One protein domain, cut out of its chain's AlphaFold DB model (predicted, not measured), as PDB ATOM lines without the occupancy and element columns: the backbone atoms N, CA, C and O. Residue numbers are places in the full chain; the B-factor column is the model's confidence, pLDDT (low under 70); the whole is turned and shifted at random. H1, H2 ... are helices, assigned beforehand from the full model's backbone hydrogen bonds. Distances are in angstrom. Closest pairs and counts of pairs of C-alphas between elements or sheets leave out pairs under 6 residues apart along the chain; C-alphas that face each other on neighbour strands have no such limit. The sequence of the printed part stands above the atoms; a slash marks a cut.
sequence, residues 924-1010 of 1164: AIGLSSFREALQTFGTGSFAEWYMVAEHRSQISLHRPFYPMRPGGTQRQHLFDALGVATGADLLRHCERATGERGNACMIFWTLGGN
ATOM      1  N   ALA A 924     268.963 189.265 240.104       90.19
ATOM      2  CA  ALA A 924     268.545 187.871 239.949       90.19
ATOM      3  C   ALA A 924     267.030 187.708 239.731       90.19
ATOM      4  O   ALA A 924     266.616 186.809 239.004       90.19
ATOM      5  N   ILE A 925     266.198 188.582 240.312       92.25
ATOM      6  CA  ILE A 925     264.737 188.552 240.120       92.25
ATOM      7  C   ILE A 925     264.270 189.191 238.800       92.25
ATOM      8  O   ILE A 925     263.087 189.102 238.475       92.25
ATOM      9  N   GLY A 926     265.176 189.815 238.037       87.44
ATOM     10  CA  GLY A 926     264.897 190.357 236.704       87.44
ATOM     11  C   GLY A 926     264.049 191.636 236.669       87.44
ATOM     12  O   GLY A 926     263.546 191.986 235.605       87.44
ATOM     13  N   LEU A 927     263.883 192.323 237.802       89.50
ATOM     14  CA  LEU A 927     263.211 193.629 237.887       89.50
ATOM     15  C   LEU A 927     264.234 194.766 237.732       89.50
ATOM     16  O   LEU A 927     265.440 194.519 237.757       89.50
ATOM     17  N   SER A 928     263.780 196.010 237.539       87.50
ATOM     18  CA  SER A 928     264.663 197.150 237.247       87.50
ATOM     19  C   SER A 928     264.967 198.042 238.453       87.50
ATOM     20  O   SER A 928     266.001 198.707 238.453       87.50
ATOM     21  N   SER A 929     264.129 198.060 239.492       93.69
ATOM     22  CA  SER A 929     264.365 198.858 240.706       93.69
ATOM     23  C   SER A 929     263.669 198.287 241.941       93.69
ATOM     24  O   SER A 929     262.722 197.504 241.835       93.69
ATOM     25  N   PHE A 930     264.086 198.736 243.126       95.25
ATOM     26  CA  PHE A 930     263.421 198.400 244.384       95.25
ATOM     27  C   PHE A 930     261.959 198.877 244.427       95.25
ATOM     28  O   PHE A 930     261.087 198.144 244.894       95.25
ATOM     29  N   ARG A 931     261.666 200.068 243.884       92.38
ATOM     30  CA  ARG A 931     260.299 200.614 243.820       92.38
ATOM     31  C   ARG A 931     259.379 199.756 242.948       92.38
ATOM     32  O   ARG A 931     258.256 199.472 243.355       92.38
ATOM     33  N   GLU A 932     259.865 199.288 241.801       91.81
ATOM     34  CA  GLU A 932     259.141 198.321 240.963       91.81
ATOM     35  C   GLU A 932     258.944 196.985 241.698       91.81
ATOM     36  O   GLU A 932     257.854 196.411 241.684       91.81
ATOM     37  N   ALA A 933     259.964 196.507 242.416       93.06
ATOM     38  CA  ALA A 933     259.878 195.267 243.180       93.06
ATOM     39  C   ALA A 933     258.767 195.303 244.245       93.06
ATOM     40  O   ALA A 933     257.969 194.365 244.329       93.06
ATOM     41  N   LEU A 934     258.634 196.412 244.980       94.06
ATOM     42  CA  LEU A 934     257.581 196.602 245.985       94.06
ATOM     43  C   LEU A 934     256.155 196.503 245.417       94.06
ATOM     44  O   LEU A 934     255.267 196.036 246.128       94.06
ATOM     45  N   GLN A 935     255.935 196.888 244.155       91.69
ATOM     46  CA  GLN A 935     254.627 196.778 243.492       91.69
ATOM     47  C   GLN A 935     254.259 195.326 243.153       91.69
ATOM     48  O   GLN A 935     253.081 194.992 243.043       91.69
ATOM     49  N   THR A 936     255.259 194.456 242.993       90.56
ATOM     50  CA  THR A 936     255.057 193.054 242.593       90.56
ATOM     51  C   THR A 936     254.999 192.095 243.782       90.56
ATOM     52  O   THR A 936     254.266 191.102 243.739       90.56
ATOM     53  N   PHE A 937     255.728 192.375 244.866       92.94
ATOM     54  CA  PHE A 937     255.811 191.480 246.019       92.94
ATOM     55  C   PHE A 937     254.453 191.210 246.670       92.94
ATOM     56  O   PHE A 937     253.690 192.117 246.988       92.94
ATOM     57  N   GLY A 938     254.167 189.930 246.929       87.00
ATOM     58  CA  GLY A 938     252.882 189.479 247.465       87.00
ATOM     59  C   GLY A 938     251.794 189.270 246.407       87.00
ATOM     60  O   GLY A 938     250.687 188.874 246.765       87.00
ATOM     61  N   THR A 939     252.097 189.469 245.120       88.06
ATOM     62  CA  THR A 939     251.169 189.237 244.001       88.06
ATOM     63  C   THR A 939     251.825 188.406 242.892       88.06
ATOM     64  O   THR A 939     253.050 188.306 242.816       88.06
ATOM     65  N   GLY A 940     251.018 187.770 242.033       90.44
ATOM     66  CA  GLY A 940     251.513 187.029 240.864       90.44
ATOM     67  C   GLY A 940     252.572 185.969 241.203       90.44
ATOM     68  O   GLY A 940     252.402 185.184 242.135       90.44
ATOM     69  N   SER A 941     253.684 185.962 240.461       86.69
ATOM     70  CA  SER A 941     254.827 185.061 240.694       86.69
ATOM     71  C   SER A 941     255.551 185.310 242.024       86.69
ATOM     72  O   SER A 941     256.263 184.431 242.498       86.69
ATOM     73  N   PHE A 942     255.340 186.464 242.663       92.31
ATOM     74  CA  PHE A 942     255.908 186.832 243.961       92.31
ATOM     75  C   PHE A 942     254.893 186.712 245.112       92.31
ATOM     76  O   PHE A 942     255.097 187.297 246.177       92.31
ATOM     77  N   ALA A 943     253.806 185.948 244.943       91.81
ATOM     78  CA  ALA A 943     252.782 185.758 245.977       91.81
ATOM     79  C   ALA A 943     253.352 185.237 247.312       91.81
ATOM     80  O   ALA A 943     252.932 185.677 248.383       91.81
ATOM     81  N   GLU A 944     254.352 184.350 247.263       93.31
ATOM     82  CA  GLU A 944     255.004 183.792 248.458       93.31
ATOM     83  C   GLU A 944     256.190 184.626 248.973       93.31
ATOM     84  O   GLU A 944     256.849 184.219 249.929       93.31
ATOM     85  N   TRP A 945     256.466 185.803 248.401       94.62
ATOM     86  CA  TRP A 945     257.700 186.546 248.684       94.62
ATOM     87  C   TRP A 945     257.867 186.914 250.159       94.62
ATOM     88  O   TRP A 945     258.954 186.798 250.714       94.62
ATOM     89  N   TYR A 946     256.772 187.262 250.832       93.81
ATOM     90  CA  TYR A 946     256.770 187.581 252.262       93.81
ATOM     91  C   TYR A 946     256.752 186.352 253.188       93.81
ATOM     92  O   TYR A 946     256.737 186.507 254.413       93.81
ATOM     93  N   MET A 947     256.697 185.132 252.647       93.44
ATOM     94  CA  MET A 947     256.663 183.911 253.446       93.44
ATOM     95  C   MET A 947     258.072 183.455 253.809       93.44
ATOM     96  O   MET A 947     258.936 183.272 252.957       93.44
ATOM     97  N   VAL A 948     258.289 183.168 255.091       93.50
ATOM     98  CA  VAL A 948     259.550 182.575 255.540       93.50
ATOM     99  C   VAL A 948     259.550 181.078 255.203       93.50
ATOM    100  O   VAL A 948     258.586 180.360 255.475       93.50
ATOM    101  N   ALA A 949     260.612 180.598 254.565       91.81
ATOM    102  CA  ALA A 949     260.829 179.194 254.256       91.81
ATOM    103  C   ALA A 949     261.117 178.391 255.538       91.81
ATOM    104  O   ALA A 949     261.942 178.773 256.375       91.81
ATOM    105  N   GLU A 950     260.429 177.262 255.691       89.38
ATOM    106  CA  GLU A 950     260.611 176.326 256.806       89.38
ATOM    107  C   GLU A 950     261.717 175.314 256.510       89.38
ATOM    108  O   GLU A 950     262.464 174.924 257.407       89.38
ATOM    109  N   HIS A 951     261.857 174.930 255.242       87.25
ATOM    110  CA  HIS A 951     262.830 173.950 254.778       87.25
ATOM    111  C   HIS A 951     263.667 174.504 253.618       87.25
ATOM    112  O   HIS A 951     263.188 175.326 252.839       87.25
ATOM    113  N   ARG A 952     264.913 174.031 253.464       90.19
ATOM    114  CA  ARG A 952     265.845 174.534 252.431       90.19
ATOM    115  C   ARG A 952     265.315 174.398 250.998       90.19
ATOM    116  O   ARG A 952     265.652 175.203 250.146       90.19
ATOM    117  N   SER A 953     264.457 173.409 250.747       90.88
ATOM    118  CA  SER A 953     263.837 173.167 249.437       90.88
ATOM    119  C   SER A 953     262.759 174.185 249.056       90.88
ATOM    120  O   SER A 953     262.294 174.166 247.926       90.88
ATOM    121  N   GLN A 954     262.321 175.028 249.996       93.50
ATOM    122  CA  GLN A 954     261.335 176.086 249.752       93.50
ATOM    123  C   GLN A 954     261.995 177.429 249.425       93.50
ATOM    124  O   GLN A 954     261.299 178.374 249.061       93.50
ATOM    125  N   ILE A 955     263.318 177.536 249.596       94.62
ATOM    126  CA  ILE A 955     264.053 178.765 249.306       94.62
ATOM    127  C   ILE A 955     264.100 178.931 247.792       94.62
ATOM    128  O   ILE A 955     264.489 178.019 247.064       94.62
ATOM    129  N   SER A 956     263.701 180.103 247.323       94.62
ATOM    130  CA  SER A 956     263.782 180.470 245.914       94.62
ATOM    131  C   SER A 956     263.868 181.983 245.773       94.62
ATOM    132  O   SER A 956     263.633 182.722 246.734       94.62
ATOM    133  N   LEU A 957     264.120 182.456 244.552       93.62
ATOM    134  CA  LEU A 957     264.030 183.877 244.221       93.62
ATOM    135  C   LEU A 957     262.652 184.478 244.551       93.62
ATOM    136  O   LEU A 957     262.582 185.653 244.887       93.62
ATOM    137  N   HIS A 958     261.573 183.689 244.547       94.00
ATOM    138  CA  HIS A 958     260.221 184.154 244.882       94.00
ATOM    139  C   HIS A 958     259.821 183.916 246.344       94.00
ATOM    140  O   HIS A 958     258.740 184.335 246.747       94.00
ATOM    141  N   ARG A 959     260.680 183.269 247.143       95.06
ATOM    142  CA  ARG A 959     260.496 183.031 248.582       95.06
ATOM    143  C   ARG A 959     261.858 183.028 249.294       95.06
ATOM    144  O   ARG A 959     262.369 181.965 249.664       95.06
ATOM    145  N   PRO A 960     262.496 184.203 249.445       94.56
ATOM    146  CA  PRO A 960     263.916 184.277 249.787       94.56
ATOM    147  C   PRO A 960     264.199 184.249 251.296       94.56
ATOM    148  O   PRO A 960     265.336 184.034 251.696       94.56
ATOM    149  N   PHE A 961     263.204 184.461 252.161       94.56
ATOM    150  CA  PHE A 961     263.429 184.565 253.606       94.56
ATOM    151  C   PHE A 961     263.594 183.193 254.260       94.56
ATOM    152  O   PHE A 961     262.678 182.378 254.234       94.56
ATOM    153  N   TYR A 962     264.716 182.948 254.935       91.44
ATOM    154  CA  TYR A 962     264.998 181.675 255.601       91.44
ATOM    155  C   TYR A 962     265.932 181.878 256.803       91.44
ATOM    156  O   TYR A 962     266.863 182.680 256.723       91.44
ATOM    157  N   PRO A 963     265.760 181.152 257.919       89.88
ATOM    158  CA  PRO A 963     264.787 180.081 258.164       89.88
ATOM    159  C   PRO A 963     263.676 180.433 259.178       89.88
ATOM    160  O   PRO A 963     263.860 181.225 260.103       89.88
ATOM    161  N   MET A 964     262.518 179.775 259.065       86.00
ATOM    162  CA  MET A 964     261.357 180.025 259.940       86.00
ATOM    163  C   MET A 964     261.603 179.664 261.416       86.00
ATOM    164  O   MET A 964     261.161 180.390 262.315       86.00
ATOM    165  N   ARG A 965     262.314 178.558 261.683       79.62
ATOM    166  CA  ARG A 965     262.608 178.031 263.029       79.62
ATOM    167  C   ARG A 965     264.087 177.639 263.157       79.62
ATOM    168  O   ARG A 965     264.695 177.272 262.155       79.62
ATOM    169  N   PRO A 966     264.672 177.703 264.365       68.12
ATOM    170  CA  PRO A 966     266.027 177.212 264.609       68.12
ATOM    171  C   PRO A 966     266.105 175.679 264.510       68.12
ATOM    172  O   PRO A 966     265.233 174.991 265.031       68.12
ATOM    173  N   GLY A 967     267.172 175.164 263.884       61.22
ATOM    174  CA  GLY A 967     267.493 173.728 263.803       61.22
ATOM    175  C   GLY A 967     267.822 173.263 262.379       61.22
ATOM    176  O   GLY A 967     267.001 173.401 261.483       61.22
ATOM    177  N   GLY A 968     269.030 172.731 262.145       67.31
ATOM    178  CA  GLY A 968     269.434 172.167 260.839       67.31
ATOM    179  C   GLY A 968     269.590 173.171 259.681       67.31
ATOM    180  O   GLY A 968     269.750 172.768 258.532       67.31
ATOM    181  N   THR A 969     269.543 174.475 259.956       79.56
ATOM    182  CA  THR A 969     269.496 175.547 258.951       79.56
ATOM    183  C   THR A 969     270.845 176.260 258.823       79.56
ATOM    184  O   THR A 969     271.353 176.780 259.818       79.56
ATOM    185  N   GLN A 970     271.413 176.337 257.617       85.12
ATOM    186  CA  GLN A 970     272.706 176.982 257.350       85.12
ATOM    187  C   GLN A 970     272.537 178.180 256.408       85.12
ATOM    188  O   GLN A 970     271.673 178.158 255.535       85.12
ATOM    189  N   ARG A 971     273.386 179.211 256.545       86.88
ATOM    190  CA  ARG A 971     273.406 180.360 255.615       86.88
ATOM    191  C   ARG A 971     273.734 179.939 254.183       86.88
ATOM    192  O   ARG A 971     273.189 180.522 253.260       86.88
ATOM    193  N   GLN A 972     274.525 178.875 254.020       88.50
ATOM    194  CA  GLN A 972     274.834 178.298 252.714       88.50
ATOM    195  C   GLN A 972     273.573 177.910 251.928       88.50
ATOM    196  O   GLN A 972     273.534 178.095 250.723       88.50
ATOM    197  N   HIS A 973     272.495 177.495 252.606       91.44
ATOM    198  CA  HIS A 973     271.229 177.180 251.938       91.44
ATOM    199  C   HIS A 973     270.623 178.391 251.212       91.44
ATOM    200  O   HIS A 973     270.000 178.215 250.171       91.44
ATOM    201  N   LEU A 974     270.796 179.609 251.749       90.19
ATOM    202  CA  LEU A 974     270.402 180.836 251.050       90.19
ATOM    203  C   LEU A 974     271.318 181.100 249.858       90.19
ATOM    204  O   LEU A 974     270.838 181.521 248.815       90.19
ATOM    205  N   PHE A 975     272.620 180.866 250.017       92.31
ATOM    206  CA  PHE A 975     273.592 181.168 248.972       92.31
ATOM    207  C   PHE A 975     273.371 180.286 247.745       92.31
ATOM    208  O   PHE A 975     273.227 180.796 246.637       92.31
ATOM    209  N   ASP A 976     273.210 178.985 247.976       90.00
ATOM    210  CA  ASP A 976     272.961 178.001 246.928       90.00
ATOM    211  C   ASP A 976     271.620 178.260 246.222       90.00
ATOM    212  O   ASP A 976     271.547 178.250 244.996       90.00
ATOM    213  N   ALA A 977     270.550 178.526 246.983       91.31
ATOM    214  CA  ALA A 977     269.206 178.701 246.427       91.31
ATOM    215  C   ALA A 977     268.989 180.052 245.723       91.31
ATOM    216  O   ALA A 977     268.141 180.144 244.836       91.31
ATOM    217  N   LEU A 978     269.722 181.098 246.118       92.00
ATOM    218  CA  LEU A 978     269.663 182.425 245.492       92.00
ATOM    219  C   LEU A 978     270.761 182.634 244.435       92.00
ATOM    220  O   LEU A 978     270.796 183.690 243.809       92.00
ATOM    221  N   GLY A 979     271.634 181.643 244.221       88.25
ATOM    222  CA  GLY A 979     272.671 181.677 243.189       88.25
ATOM    223  C   GLY A 979     273.793 182.683 243.458       88.25
ATOM    224  O   GLY A 979     274.332 183.257 242.515       88.25
ATOM    225  N   VAL A 980     274.140 182.915 244.727       87.38
ATOM    226  CA  VAL A 980     275.194 183.861 245.129       87.38
ATOM    227  C   VAL A 980     276.431 183.133 245.650       87.38
ATOM    228  O   VAL A 980     276.331 182.124 246.345       87.38
ATOM    229  N   ALA A 981     277.616 183.646 245.317       77.75
ATOM    230  CA  ALA A 981     278.883 182.990 245.638       77.75
ATOM    231  C   ALA A 981     279.309 183.219 247.094       77.75
ATOM    232  O   ALA A 981     279.938 182.354 247.706       77.75
ATOM    233  N   THR A 982     278.981 184.384 247.659       81.31
ATOM    234  CA  THR A 982     279.387 184.754 249.014       81.31
ATOM    235  C   THR A 982     278.253 185.419 249.788       81.31
ATOM    236  O   THR A 982     277.363 186.054 249.232       81.31
ATOM    237  N   GLY A 983     278.319 185.354 251.120       80.31
ATOM    238  CA  GLY A 983     277.378 186.087 251.972       80.31
ATOM    239  C   GLY A 983     277.483 187.613 251.864       80.31
ATOM    240  O   GLY A 983     276.579 188.301 252.324       80.31
ATOM    241  N   ALA A 984     278.554 188.151 251.268       85.62
ATOM    242  CA  ALA A 984     278.686 189.585 251.020       85.62
ATOM    243  C   ALA A 984     277.750 190.073 249.903       85.62
ATOM    244  O   ALA A 984     277.326 191.225 249.939       85.62
ATOM    245  N   ASP A 985     277.377 189.189 248.974       88.25
ATOM    246  CA  ASP A 985     276.471 189.493 247.859       88.25
ATOM    247  C   ASP A 985     275.016 189.687 248.328       88.25
ATOM    248  O   ASP A 985     274.206 190.296 247.636       88.25
ATOM    249  N   LEU A 986     274.680 189.199 249.528       91.19
ATOM    250  CA  LEU A 986     273.379 189.410 250.180       91.19
ATOM    251  C   LEU A 986     273.410 190.515 251.247       91.19
ATOM    252  O   LEU A 986     272.468 190.621 252.036       91.19
ATOM    253  N   LEU A 987     274.482 191.311 251.298       92.25
ATOM    254  CA  LEU A 987     274.583 192.507 252.131       92.25
ATOM    255  C   LEU A 987     274.559 193.754 251.253       92.25
ATOM    256  O   LEU A 987     275.329 193.859 250.294       92.25
ATOM    257  N   ARG A 988     273.748 194.732 251.653       92.56
ATOM    258  CA  ARG A 988     273.773 196.080 251.082       92.56
ATOM    259  C   ARG A 988     275.062 196.806 251.455       92.56
ATOM    260  O   ARG A 988     275.696 196.485 252.463       92.56
ATOM    261  N   HIS A 989     275.440 197.835 250.704       89.75
ATOM    262  CA  HIS A 989     276.607 198.665 251.004       89.75
ATOM    263  C   HIS A 989     276.563 199.222 252.435       89.75
ATOM    264  O   HIS A 989     277.551 199.113 253.165       89.75
ATOM    265  N   CYS A 990     275.401 199.711 252.878       88.81
ATOM    266  CA  CYS A 990     275.188 200.216 254.235       88.81
ATOM    267  C   CYS A 990     275.241 199.132 255.326       88.81
ATOM    268  O   CYS A 990     275.266 199.476 256.501       88.81
ATOM    269  N   GLU A 991     275.293 197.838 254.994       91.31
ATOM    270  CA  GLU A 991     275.318 196.704 255.937       91.31
ATOM    271  C   GLU A 991     276.712 196.079 256.092       91.31
ATOM    272  O   GLU A 991     276.946 195.278 257.004       91.31
ATOM    273  N   ARG A 992     277.660 196.443 255.226       88.31
ATOM    274  CA  ARG A 992     279.034 195.933 255.268       88.31
ATOM    275  C   ARG A 992     279.808 196.509 256.461       88.31
ATOM    276  O   ARG A 992     279.463 197.553 257.028       88.31
ATOM    277  N   ALA A 993     280.844 195.780 256.873       81.12
ATOM    278  CA  ALA A 993     281.717 196.160 257.975       81.12
ATOM    279  C   ALA A 993     282.417 197.500 257.705       81.12
ATOM    280  O   ALA A 993     282.877 197.766 256.597       81.12
ATOM    281  N   THR A 994     282.548 198.311 258.751       72.94
ATOM    282  CA  THR A 994     283.336 199.547 258.764       72.94
ATOM    283  C   THR A 994     284.442 199.437 259.818       72.94
ATOM    284  O   THR A 994     284.493 198.472 260.583       72.94
ATOM    285  N   GLY A 995     285.329 200.435 259.913       64.62
ATOM    286  CA  GLY A 995     286.371 200.463 260.952       64.62
ATOM    287  C   GLY A 995     285.833 200.401 262.392       64.62
ATOM    288  O   GLY A 995     286.563 200.015 263.305       64.62
ATOM    289  N   GLU A 996     284.553 200.726 262.602       60.59
ATOM    290  CA  GLU A 996     283.925 200.807 263.925       60.59
ATOM    291  C   GLU A 996     282.906 199.686 264.213       60.59
ATOM    292  O   GLU A 996     282.561 199.467 265.380       60.59
ATOM    293  N   ARG A 997     282.434 198.945 263.194       70.69
ATOM    294  CA  ARG A 997     281.431 197.868 263.340       70.69
ATOM    295  C   ARG A 997     281.634 196.735 262.320       70.69
ATOM    296  O   ARG A 997     282.036 196.979 261.190       70.69
ATOM    297  N   GLY A 998     281.321 195.493 262.698       76.12
ATOM    298  CA  GLY A 998     281.326 194.348 261.772       76.12
ATOM    299  C   GLY A 998     280.132 194.344 260.804       76.12
ATOM    300  O   GLY A 998     279.292 195.239 260.858       76.12
ATOM    301  N   ASN A 999     280.038 193.319 259.947       81.62
ATOM    302  CA  ASN A 999     278.892 193.136 259.046       81.62
ATOM    303  C   ASN A 999     277.572 193.053 259.834       81.62
ATOM    304  O   ASN A 999     277.491 192.342 260.843       81.62
ATOM    305  N   ALA A1000     276.538 193.728 259.338       82.81
ATOM    306  CA  ALA A1000     275.171 193.590 259.821       82.81
ATOM    307  C   ALA A1000     274.550 192.246 259.378       82.81
ATOM    308  O   ALA A1000     275.190 191.402 258.743       82.81
ATOM    309  N   CYS A1001     273.299 191.998 259.771       84.75
ATOM    310  CA  CYS A1001     272.584 190.785 259.379       84.75
ATOM    311  C   CYS A1001     271.978 190.949 257.978       84.75
ATOM    312  O   CYS A1001     271.311 191.943 257.731       84.75
ATOM    313  N   MET A1002     272.143 189.943 257.114       88.75
ATOM    314  CA  MET A1002     271.515 189.900 255.785       88.75
ATOM    315  C   MET A1002     269.985 189.903 255.904       88.75
ATOM    316  O   MET A1002     269.439 189.146 256.716       88.75
ATOM    317  N   ILE A1003     269.302 190.674 255.053       90.94
ATOM    318  CA  ILE A1003     267.836 190.817 255.059       90.94
ATOM    319  C   ILE A1003     267.099 189.475 254.918       90.94
ATOM    320  O   ILE A1003     266.088 189.249 255.575       90.94
ATOM    321  N   PHE A1004     267.628 188.530 254.137       93.19
ATOM    322  CA  PHE A1004     266.984 187.229 253.925       93.19
ATOM    323  C   PHE A1004     267.203 186.224 255.056       93.19
ATOM    324  O   PHE A1004     266.538 185.187 255.090       93.19
ATOM    325  N   TRP A1005     268.088 186.520 256.012       90.19
ATOM    326  CA  TRP A1005     268.357 185.641 257.145       90.19
ATOM    327  C   TRP A1005     267.479 185.997 258.349       90.19
ATOM    328  O   TRP A1005     267.629 187.049 258.972       90.19
ATOM    329  N   THR A1006     266.562 185.101 258.720       87.69
ATOM    330  CA  THR A1006     265.486 185.405 259.684       87.69
ATOM    331  C   THR A1006     265.697 184.844 261.102       87.69
ATOM    332  O   THR A1006     264.808 184.973 261.953       87.69
ATOM    333  N   LEU A1007     266.886 184.291 261.401       77.62
ATOM    334  CA  LEU A1007     267.294 183.818 262.738       77.62
ATOM    335  C   LEU A1007     268.483 184.585 263.332       77.62
ATOM    336  O   LEU A1007     269.413 184.974 262.636       77.62
ATOM    337  N   GLY A1008     268.521 184.688 264.660       64.56
ATOM    338  CA  GLY A1008     269.603 185.335 265.407       64.56
ATOM    339  C   GLY A1008     269.125 186.565 266.175       64.56
ATOM    340  O   GLY A1008     267.925 186.808 266.283       64.56
ATOM    341  N   GLY A1009     270.078 187.321 266.729       54.47
ATOM    342  CA  GLY A1009     269.830 188.366 267.730       54.47
ATOM    343  C   GLY A1009     268.869 189.489 267.324       54.47
ATOM    344  O   GLY A1009     268.247 190.047 268.220       54.47
ATOM    345  N   ASN A1010     268.693 189.772 266.024       57.59
ATOM    346  CA  ASN A1010     267.983 190.974 265.560       57.59
ATOM    347  C   ASN A1010     266.848 190.744 264.537       57.59
ATOM    348  O   ASN A1010     266.314 191.726 264.054       57.59
TER     349      ASN A1010
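Overview. This is residues 924 to 1010 of the 1164 residues of the protein "Spermine/spermidine synthase" of Rhizobium azibense (UniProt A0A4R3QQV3). This domain has little regular structure: it is a winding body of loops in which two short helices, H1 and H2, are set apart from each other. Residues 993 to 998, the tip of a loop that folds back on itself, stick out free at one end of the longest axis. The printed part has 87 residues with two named helices, H1 then H2, and no named strand; the class is all helix, though the named elements hold 14 residues. The whole is compact, with a radius of gyration of the C-alphas of 13.6 A and spans of 42 by 32 by 23 A.

Along the chain. H1, residues 930 to 936, begins at C-alpha 930 (263.421, 198.400, 244.384) and is 10.1 A long from first to last C-alpha. H2, residues 972 to 978, is 9.8 A long and ends at C-alpha 978 (269.663, 182.425, 245.492).

Arrangement. H1 and H2 are apart, joined by a long link of 35 residues. In H2 every O i to N i+4 pair is within hydrogen-bond range; in H1 1 of 3 is, beside 4 of 4 O i to N i+3 pairs.

Size, cuts and confidence. The two farthest C-alphas, those of Gly 940 and Gly 995, are 42.4 A apart. The printed part has no cut. A second long stretch with no named element, residues 979 to 1010, follows H2. The mean pLDDT of the printed part is 86.5; residues 966 to 968, 995 to 996 and 1008 to 1010 are under 70.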